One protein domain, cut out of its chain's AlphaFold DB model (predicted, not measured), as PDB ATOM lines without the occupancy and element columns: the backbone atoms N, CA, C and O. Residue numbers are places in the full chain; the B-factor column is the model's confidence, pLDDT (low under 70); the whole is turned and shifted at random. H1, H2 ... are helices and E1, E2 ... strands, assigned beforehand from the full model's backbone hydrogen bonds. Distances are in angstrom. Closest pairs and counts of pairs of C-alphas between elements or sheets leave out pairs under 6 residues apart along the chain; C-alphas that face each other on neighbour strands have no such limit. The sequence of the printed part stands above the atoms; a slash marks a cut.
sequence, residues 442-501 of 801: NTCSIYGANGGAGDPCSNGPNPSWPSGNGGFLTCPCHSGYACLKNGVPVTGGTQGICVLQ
ATOM      1  N   ASN A 442     150.486 110.639 132.864       87.44
ATOM      2  CA  ASN A 442     149.559 110.859 131.771       87.44
ATOM      3  C   ASN A 442     149.102 112.319 131.768       87.44
ATOM      4  O   ASN A 442     148.856 112.910 132.821       87.44
ATOM      5  N   THR A 443     148.951 112.890 130.577       90.19
ATOM      6  CA  THR A 443     148.413 114.239 130.375       90.19
ATOM      7  C   THR A 443     147.095 114.170 129.613       90.19
ATOM      8  O   THR A 443     146.784 113.165 128.970       90.19
ATOM      9  N   CYS A 444     146.319 115.255 129.652       89.25
ATOM     10  CA  CYS A 444     145.060 115.358 128.911       89.25
ATOM     11  C   CYS A 444     145.232 115.055 127.411       89.25
ATOM     12  O   CYS A 444     144.355 114.451 126.795       89.25
ATOM     13  N   SER A 445     146.399 115.377 126.845       89.12
ATOM     14  CA  SER A 445     146.729 115.126 125.442       89.12
ATOM     15  C   SER A 445     146.764 113.649 125.060       89.12
ATOM     16  O   SER A 445     146.382 113.315 123.942       89.12
ATOM     17  N   ILE A 446     147.144 112.749 125.973       89.44
ATOM     18  CA  ILE A 446     147.154 111.295 125.711       89.44
ATOM     19  C   ILE A 446     145.728 110.774 125.487       89.44
ATOM     20  O   ILE A 446     145.512 109.821 124.743       89.44
ATOM     21  N   TYR A 447     144.746 111.444 126.089       91.25
ATOM     22  CA  TYR A 447     143.325 111.145 125.939       91.25
ATOM     23  C   TYR A 447     142.645 111.990 124.851       91.25
ATOM     24  O   TYR A 447     141.421 111.964 124.734       91.25
ATOM     25  N   GLY A 448     143.416 112.763 124.075       89.06
ATOM     26  CA  GLY A 448     142.897 113.689 123.065       89.06
ATOM     27  C   GLY A 448     142.162 114.907 123.637       89.06
ATOM     28  O   GLY A 448     141.577 115.666 122.877       89.06
ATOM     29  N   ALA A 449     142.185 115.122 124.955       91.19
ATOM     30  CA  ALA A 449     141.441 116.176 125.643       91.19
ATOM     31  C   ALA A 449     142.216 117.506 125.672       91.19
ATOM     32  O   ALA A 449     142.540 118.028 126.739       91.19
ATOM     33  N   ASN A 450     142.561 118.045 124.499       91.31
ATOM     34  CA  ASN A 450     143.396 119.249 124.378       91.31
ATOM     35  C   ASN A 450     142.615 120.565 124.522       91.31
ATOM     36  O   ASN A 450     143.210 121.635 124.442       91.31
ATOM     37  N   GLY A 451     141.297 120.503 124.736       88.56
ATOM     38  CA  GLY A 451     140.443 121.661 125.003       88.56
ATOM     39  C   GLY A 451     140.011 122.459 123.766       88.56
ATOM     40  O   GLY A 451     139.378 123.507 123.924       88.56
ATOM     41  N   GLY A 452     140.345 122.001 122.556       87.12
ATOM     42  CA  GLY A 452     139.914 122.572 121.279       87.12
ATOM     43  C   GLY A 452     138.529 122.095 120.832       87.12
ATOM     44  O   GLY A 452     137.918 121.222 121.439       87.12
ATOM     45  N   ALA A 453     138.004 122.686 119.755       86.56
ATOM     46  CA  ALA A 453     136.693 122.329 119.210       86.56
ATOM     47  C   ALA A 453     136.626 120.840 118.830       86.56
ATOM     48  O   ALA A 453     137.409 120.384 118.002       86.56
ATOM     49  N   GLY A 454     135.661 120.101 119.380       85.50
ATOM     50  CA  GLY A 454     135.500 118.669 119.113       85.50
ATOM     51  C   GLY A 454     136.336 117.746 120.005       85.50
ATOM     52  O   GLY A 454     136.112 116.537 119.972       85.50
ATOM     53  N   ASP A 455     137.224 118.288 120.844       93.31
ATOM     54  CA  ASP A 455     138.009 117.483 121.779       93.31
ATOM     55  C   ASP A 455     137.138 116.976 122.941       93.31
ATOM     56  O   ASP A 455     136.242 117.696 123.406       93.31
ATOM     57  N   PRO A 456     137.392 115.761 123.462       92.81
ATOM     58  CA  PRO A 456     136.794 115.312 124.710       92.81
ATOM     59  C   PRO A 456     137.214 116.211 125.884       92.81
ATOM     60  O   PRO A 456     138.324 116.730 125.925       92.81
ATOM     61  N   CYS A 457     136.334 116.386 126.867       93.75
ATOM     62  CA  CYS A 457     136.576 117.271 128.012       93.75
ATOM     63  C   CYS A 457     135.860 116.802 129.286       93.75
ATOM     64  O   CYS A 457     134.929 115.995 129.225       93.75
ATOM     65  N   SER A 458     136.302 117.288 130.446       93.56
ATOM     66  CA  SER A 458     135.622 117.121 131.736       93.56
ATOM     67  C   SER A 458     135.791 118.374 132.594       93.56
ATOM     68  O   SER A 458     136.823 119.041 132.555       93.56
ATOM     69  N   ASN A 459     134.785 118.674 133.417       90.38
ATOM     70  CA  ASN A 459     134.809 119.811 134.347       90.38
ATOM     71  C   ASN A 459     135.243 119.394 135.773       90.38
ATOM     72  O   ASN A 459     135.050 120.138 136.730       90.38
ATOM     73  N   GLY A 460     135.804 118.192 135.922       91.06
ATOM     74  CA  GLY A 460     136.324 117.620 137.165       91.06
ATOM     75  C   GLY A 460     137.116 116.327 136.912       91.06
ATOM     76  O   GLY A 460     137.222 115.908 135.752       91.06
ATOM     77  N   PRO A 461     137.657 115.681 137.965       91.38
ATOM     78  CA  PRO A 461     138.519 114.506 137.829       91.38
ATOM     79  C   PRO A 461     137.776 113.353 137.149       91.38
ATOM     80  O   PRO A 461     136.756 112.890 137.658       91.38
ATOM     81  N   ASN A 462     138.261 112.914 135.987       92.19
ATOM     82  CA  ASN A 462     137.591 111.907 135.167       92.19
ATOM     83  C   ASN A 462     138.204 110.512 135.400       92.19
ATOM     84  O   ASN A 462     139.374 110.313 135.067       92.19
ATOM     85  N   PRO A 463     137.437 109.524 135.905       89.38
ATOM     86  CA  PRO A 463     137.922 108.159 136.119       89.38
ATOM     87  C   PRO A 463     138.488 107.474 134.868       89.38
ATOM     88  O   PRO A 463     139.344 106.600 134.978       89.38
ATOM     89  N   SER A 464     138.050 107.892 133.678       89.31
ATOM     90  CA  SER A 464     138.564 107.392 132.400       89.31
ATOM     91  C   SER A 464     139.957 107.934 132.054       89.31
ATOM     92  O   SER A 464     140.577 107.429 131.120       89.31
ATOM     93  N   TRP A 465     140.457 108.943 132.781       91.81
ATOM     94  CA  TRP A 465     141.736 109.625 132.535       91.81
ATOM     95  C   TRP A 465     142.668 109.553 133.753       91.81
ATOM     96  O   TRP A 465     142.909 110.561 134.428       91.81
ATOM     97  N   PRO A 466     143.196 108.361 134.081       89.69
ATOM     98  CA  PRO A 466     144.134 108.193 135.184       89.69
ATOM     99  C   PRO A 466     145.465 108.898 134.901       89.69
ATOM    100  O   PRO A 466     146.089 108.691 133.868       89.69
ATOM    101  N   SER A 467     145.953 109.679 135.862       84.12
ATOM    102  CA  SER A 467     147.234 110.407 135.779       84.12
ATOM    103  C   SER A 467     148.480 109.514 135.905       84.12
ATOM    104  O   SER A 467     149.585 109.950 135.599       84.12
ATOM    105  N   GLY A 468     148.307 108.255 136.325       78.50
ATOM    106  CA  GLY A 468     149.378 107.264 136.482       78.50
ATOM    107  C   GLY A 468     149.896 107.108 137.917       78.50
ATOM    108  O   GLY A 468     150.341 106.027 138.274       78.50
ATOM    109  N   ASN A 469     149.739 108.112 138.786       78.69
ATOM    110  CA  ASN A 469     150.201 108.082 140.186       78.69
ATOM    111  C   ASN A 469     149.060 107.939 141.220       78.69
ATOM    112  O   ASN A 469     149.185 108.389 142.356       78.69
ATOM    113  N   GLY A 470     147.929 107.345 140.822       78.00
ATOM    114  CA  GLY A 470     146.754 107.156 141.687       78.00
ATOM    115  C   GLY A 470     145.724 108.296 141.671       78.00
ATOM    116  O   GLY A 470     144.695 108.169 142.329       78.00
ATOM    117  N   GLY A 471     145.946 109.378 140.910       85.38
ATOM    118  CA  GLY A 471     144.964 110.455 140.688       85.38
ATOM    119  C   GLY A 471     144.271 110.413 139.315       85.38
ATOM    120  O   GLY A 471     144.703 109.691 138.411       85.38
ATOM    121  N   PHE A 472     143.252 111.257 139.117       90.44
ATOM    122  CA  PHE A 472     142.545 111.444 137.838       90.44
ATOM    123  C   PHE A 472     142.727 112.864 137.293       90.44
ATOM    124  O   PHE A 472     142.745 113.830 138.057       90.44
ATOM    125  N   LEU A 473     142.829 112.998 135.972       90.38
ATOM    126  CA  LEU A 473     142.995 114.288 135.307       90.38
ATOM    127  C   LEU A 473     141.661 115.039 135.181       90.38
ATOM    128  O   LEU A 473     140.607 114.437 134.964       90.38
ATOM    129  N   THR A 474     141.727 116.370 135.279       93.75
ATOM    130  CA  THR A 474     140.647 117.291 134.887       93.75
ATOM    131  C   THR A 474     141.082 118.018 133.624       93.75
ATOM    132  O   THR A 474     142.104 118.701 133.647       93.75
ATOM    133  N   CYS A 475     140.321 117.880 132.538       94.19
ATOM    134  CA  CYS A 475     140.689 118.432 131.233       94.19
ATOM    135  C   CYS A 475     139.568 119.351 130.717       94.19
ATOM    136  O   CYS A 475     138.679 118.882 129.997       94.19
ATOM    137  N   PRO A 476     139.551 120.635 131.128       91.81
ATOM    138  CA  PRO A 476     138.523 121.585 130.722       91.81
ATOM    139  C   PRO A 476     138.759 122.104 129.300       91.81
ATOM    140  O   PRO A 476     139.868 122.059 128.770       91.81
ATOM    141  N   CYS A 477     137.708 122.652 128.693       92.38
ATOM    142  CA  CYS A 477     137.824 123.326 127.404       92.38
ATOM    143  C   CYS A 477     138.544 124.676 127.515       92.38
ATOM    144  O   CYS A 477     138.474 125.344 128.550       92.38
ATOM    145  N   HIS A 478     139.170 125.121 126.424       90.81
ATOM    146  CA  HIS A 478     139.717 126.471 126.329       90.81
ATOM    147  C   HIS A 478     138.620 127.550 126.372       90.81
ATOM    148  O   HIS A 478     137.443 127.303 126.099       90.81
ATOM    149  N   SER A 479     139.016 128.788 126.678       79.69
ATOM    150  CA  SER A 479     138.124 129.951 126.695       79.69
ATOM    151  C   SER A 479     137.371 130.113 125.367       79.69
ATOM    152  O   SER A 479     137.996 130.236 124.316       79.69
ATOM    153  N   GLY A 480     136.035 130.141 125.424       76.50
ATOM    154  CA  GLY A 480     135.149 130.217 124.248       76.50
ATOM    155  C   GLY A 480     134.445 128.901 123.898       76.50
ATOM    156  O   GLY A 480     133.510 128.904 123.097       76.50
ATOM    157  N   TYR A 481     134.832 127.799 124.540       85.38
ATOM    158  CA  TYR A 481     134.219 126.485 124.381       85.38
ATOM    159  C   TYR A 481     133.556 126.036 125.686       85.38
ATOM    160  O   TYR A 481     134.068 126.288 126.776       85.38
ATOM    161  N   ALA A 482     132.417 125.355 125.583       87.50
ATOM    162  CA  ALA A 482     131.760 124.704 126.713       87.50
ATOM    163  C   ALA A 482     131.878 123.186 126.578       87.50
ATOM    164  O   ALA A 482     131.754 122.650 125.477       87.50
ATOM    165  N   CYS A 483     132.089 122.497 127.700       89.00
ATOM    166  CA  CYS A 483     132.119 121.041 127.724       89.00
ATOM    167  C   CYS A 483     130.692 120.483 127.776       89.00
ATOM    168  O   CYS A 483     130.025 120.586 128.809       89.00
ATOM    169  N   LEU A 484     130.211 119.920 126.666       88.31
ATOM    170  CA  LEU A 484     128.822 119.489 126.500       88.31
ATOM    171  C   LEU A 484     128.718 117.993 126.182       88.31
ATOM    172  O   LEU A 484     129.526 117.444 125.440       88.31
ATOM    173  N   LYS A 485     127.663 117.338 126.664       88.69
ATOM    174  CA  LYS A 485     127.246 116.002 126.220       88.69
ATOM    175  C   LYS A 485     125.787 116.082 125.800       88.69
ATOM    176  O   LYS A 485     124.944 116.490 126.590       88.69
ATOM    177  N   ASN A 486     125.493 115.734 124.547       81.75
ATOM    178  CA  ASN A 486     124.154 115.875 123.958       81.75
ATOM    179  C   ASN A 486     123.573 117.301 124.109       81.75
ATOM    180  O   ASN A 486     122.395 117.470 124.404       81.75
ATOM    181  N   GLY A 487     124.421 118.326 123.959       73.81
ATOM    182  CA  GLY A 487     124.034 119.736 124.091       73.81
ATOM    183  C   GLY A 487     123.912 120.254 125.529       73.81
ATOM    184  O   GLY A 487     123.720 121.447 125.709       73.81
ATOM    185  N   VAL A 488     124.068 119.405 126.551       78.81
ATOM    186  CA  VAL A 488     123.946 119.796 127.965       78.81
ATOM    187  C   VAL A 488     125.332 119.931 128.608       78.81
ATOM    188  O   VAL A 488     126.165 119.040 128.408       78.81
ATOM    189  N   PRO A 489     125.605 120.992 129.395       83.31
ATOM    190  CA  PRO A 489     126.855 121.120 130.140       83.31
ATOM    191  C   PRO A 489     127.090 119.936 131.076       83.31
ATOM    192  O   PRO A 489     126.239 119.611 131.904       83.31
ATOM    193  N   VAL A 490     128.252 119.292 130.958       82.75
ATOM    194  CA  VAL A 490     128.629 118.204 131.870       82.75
ATOM    195  C   VAL A 490     129.137 118.770 133.197       82.75
ATOM    196  O   VAL A 490     129.821 119.795 133.232       82.75
ATOM    197  N   THR A 491     128.828 118.102 134.308       83.50
ATOM    198  CA  THR A 491     129.319 118.455 135.648       83.50
ATOM    199  C   THR A 491     130.250 117.364 136.186       83.50
ATOM    200  O   THR A 491     130.063 116.171 135.924       83.50
ATOM    201  N   GLY A 492     131.292 117.774 136.918       84.06
ATOM    202  CA  GLY A 492     132.279 116.863 137.508       84.06
ATOM    203  C   GLY A 492     133.083 116.060 136.476       84.06
ATOM    204  O   GLY A 492     133.415 116.558 135.401       84.06
ATOM    205  N   GLY A 493     133.403 114.806 136.812       84.38
ATOM    206  CA  GLY A 493     134.239 113.902 136.006       84.38
ATOM    207  C   GLY A 493     133.585 113.305 134.755       84.38
ATOM    208  O   GLY A 493     134.187 112.453 134.111       84.38
ATOM    209  N   THR A 494     132.358 113.704 134.410       90.81
ATOM    210  CA  THR A 494     131.651 113.171 133.237       90.81
ATOM    211  C   THR A 494     132.305 113.659 131.943       90.81
ATOM    212  O   THR A 494     132.481 114.860 131.756       90.81
ATOM    213  N   GLN A 495     132.606 112.737 131.023       91.25
ATOM    214  CA  GLN A 495     133.180 113.070 129.718       91.25
ATOM    215  C   GLN A 495     132.145 113.732 128.789       91.25
ATOM    216  O   GLN A 495     131.097 113.143 128.498       91.25
ATOM    217  N   GLY A 496     132.462 114.938 128.314       91.88
ATOM    218  CA  GLY A 496     131.762 115.685 127.266       91.88
ATOM    219  C   GLY A 496     132.670 115.984 126.067       91.88
ATOM    220  O   GLY A 496     133.729 115.374 125.926       91.88
ATOM    221  N   ILE A 497     132.246 116.918 125.214       91.06
ATOM    222  CA  ILE A 497     132.960 117.417 124.031       91.06
ATOM    223  C   ILE A 497     132.979 118.951 124.067       91.06
ATOM    224  O   ILE A 497     131.974 119.575 124.417       91.06
ATOM    225  N   CYS A 498     134.100 119.570 123.702       89.56
ATOM    226  CA  CYS A 498     134.232 121.021 123.631       89.56
ATOM    227  C   CYS A 498     133.499 121.601 122.417       89.56
ATOM    228  O   CYS A 498     133.868 121.360 121.267       89.56
ATOM    229  N   VAL A 499     132.473 122.414 122.673       85.62
ATOM    230  CA  VAL A 499     131.630 123.040 121.644       85.62
ATOM    231  C   VAL A 499     131.761 124.558 121.705       85.62
ATOM    232  O   VAL A 499     131.656 125.149 122.782       85.62
ATOM    233  N   LEU A 500     131.988 125.185 120.546       82.25
ATOM    234  CA  LEU A 500     132.134 126.637 120.423       82.25
ATOM    235  C   LEU A 500     130.844 127.341 120.858       82.25
ATOM    236  O   LEU A 500     129.760 126.994 120.391       82.25
ATOM    237  N   GLN A 501     130.966 128.345 121.723       81.94
ATOM    238  CA  GLN A 501     129.839 129.168 122.145       81.94
ATOM    239  C   GLN A 501     129.733 130.403 121.248       81.94
ATOM    240  O   GLN A 501     130.590 131.289 121.279       81.94
TER     241      GLN A 501
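Overview. This is residues 442 to 501 of the 801 residues of an uncharacterized protein of Proteobacteria bacterium (UniProt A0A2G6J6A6). The domain has little regular structure: it is an elongated body of loops, with the small two-stranded hairpin of E1 and E2 toward one end, the loop around Asn 469 making the other end, and the short helix H1 away from the hairpin. The 60 printed residues hold H1, E1 and E2 in that order, 14 residues in named elements, class mixed; the two-stranded sheet is antiparallel. The whole is compact, radius of gyration of the C-alphas 10.6 A, spanning 34 by 18 by 16 A.

Arrangement. H1, residues 444 to 447, is too short for an O i to N i+4 pair; its one O i to N i+3 pair is within range. E1, residues 481 to 485, and E2, residues 496 to 500, form an antiparallel hairpin at 140 degrees; N 482 and O 499 are 2.9 A apart, within hydrogen-bond range. Residues 456 to 457 pair antiparallel with 496 to 497 of E2. H1 and E2 are apart.

Along the chain. H1 begins at C-alpha 444 (145.060, 115.358, 128.911). E1 is 12.7 A long; E2, 12.9 A, ends at C-alpha 500 (132.134, 126.637, 120.423).

Size, cuts and confidence. The farthest C-alphas, Asn 469 and Gln 501, are 34.4 A apart. The printed part has no cut. The link from H1 to E1 is long, 33 residues. No printed residue is under 70 in pLDDT.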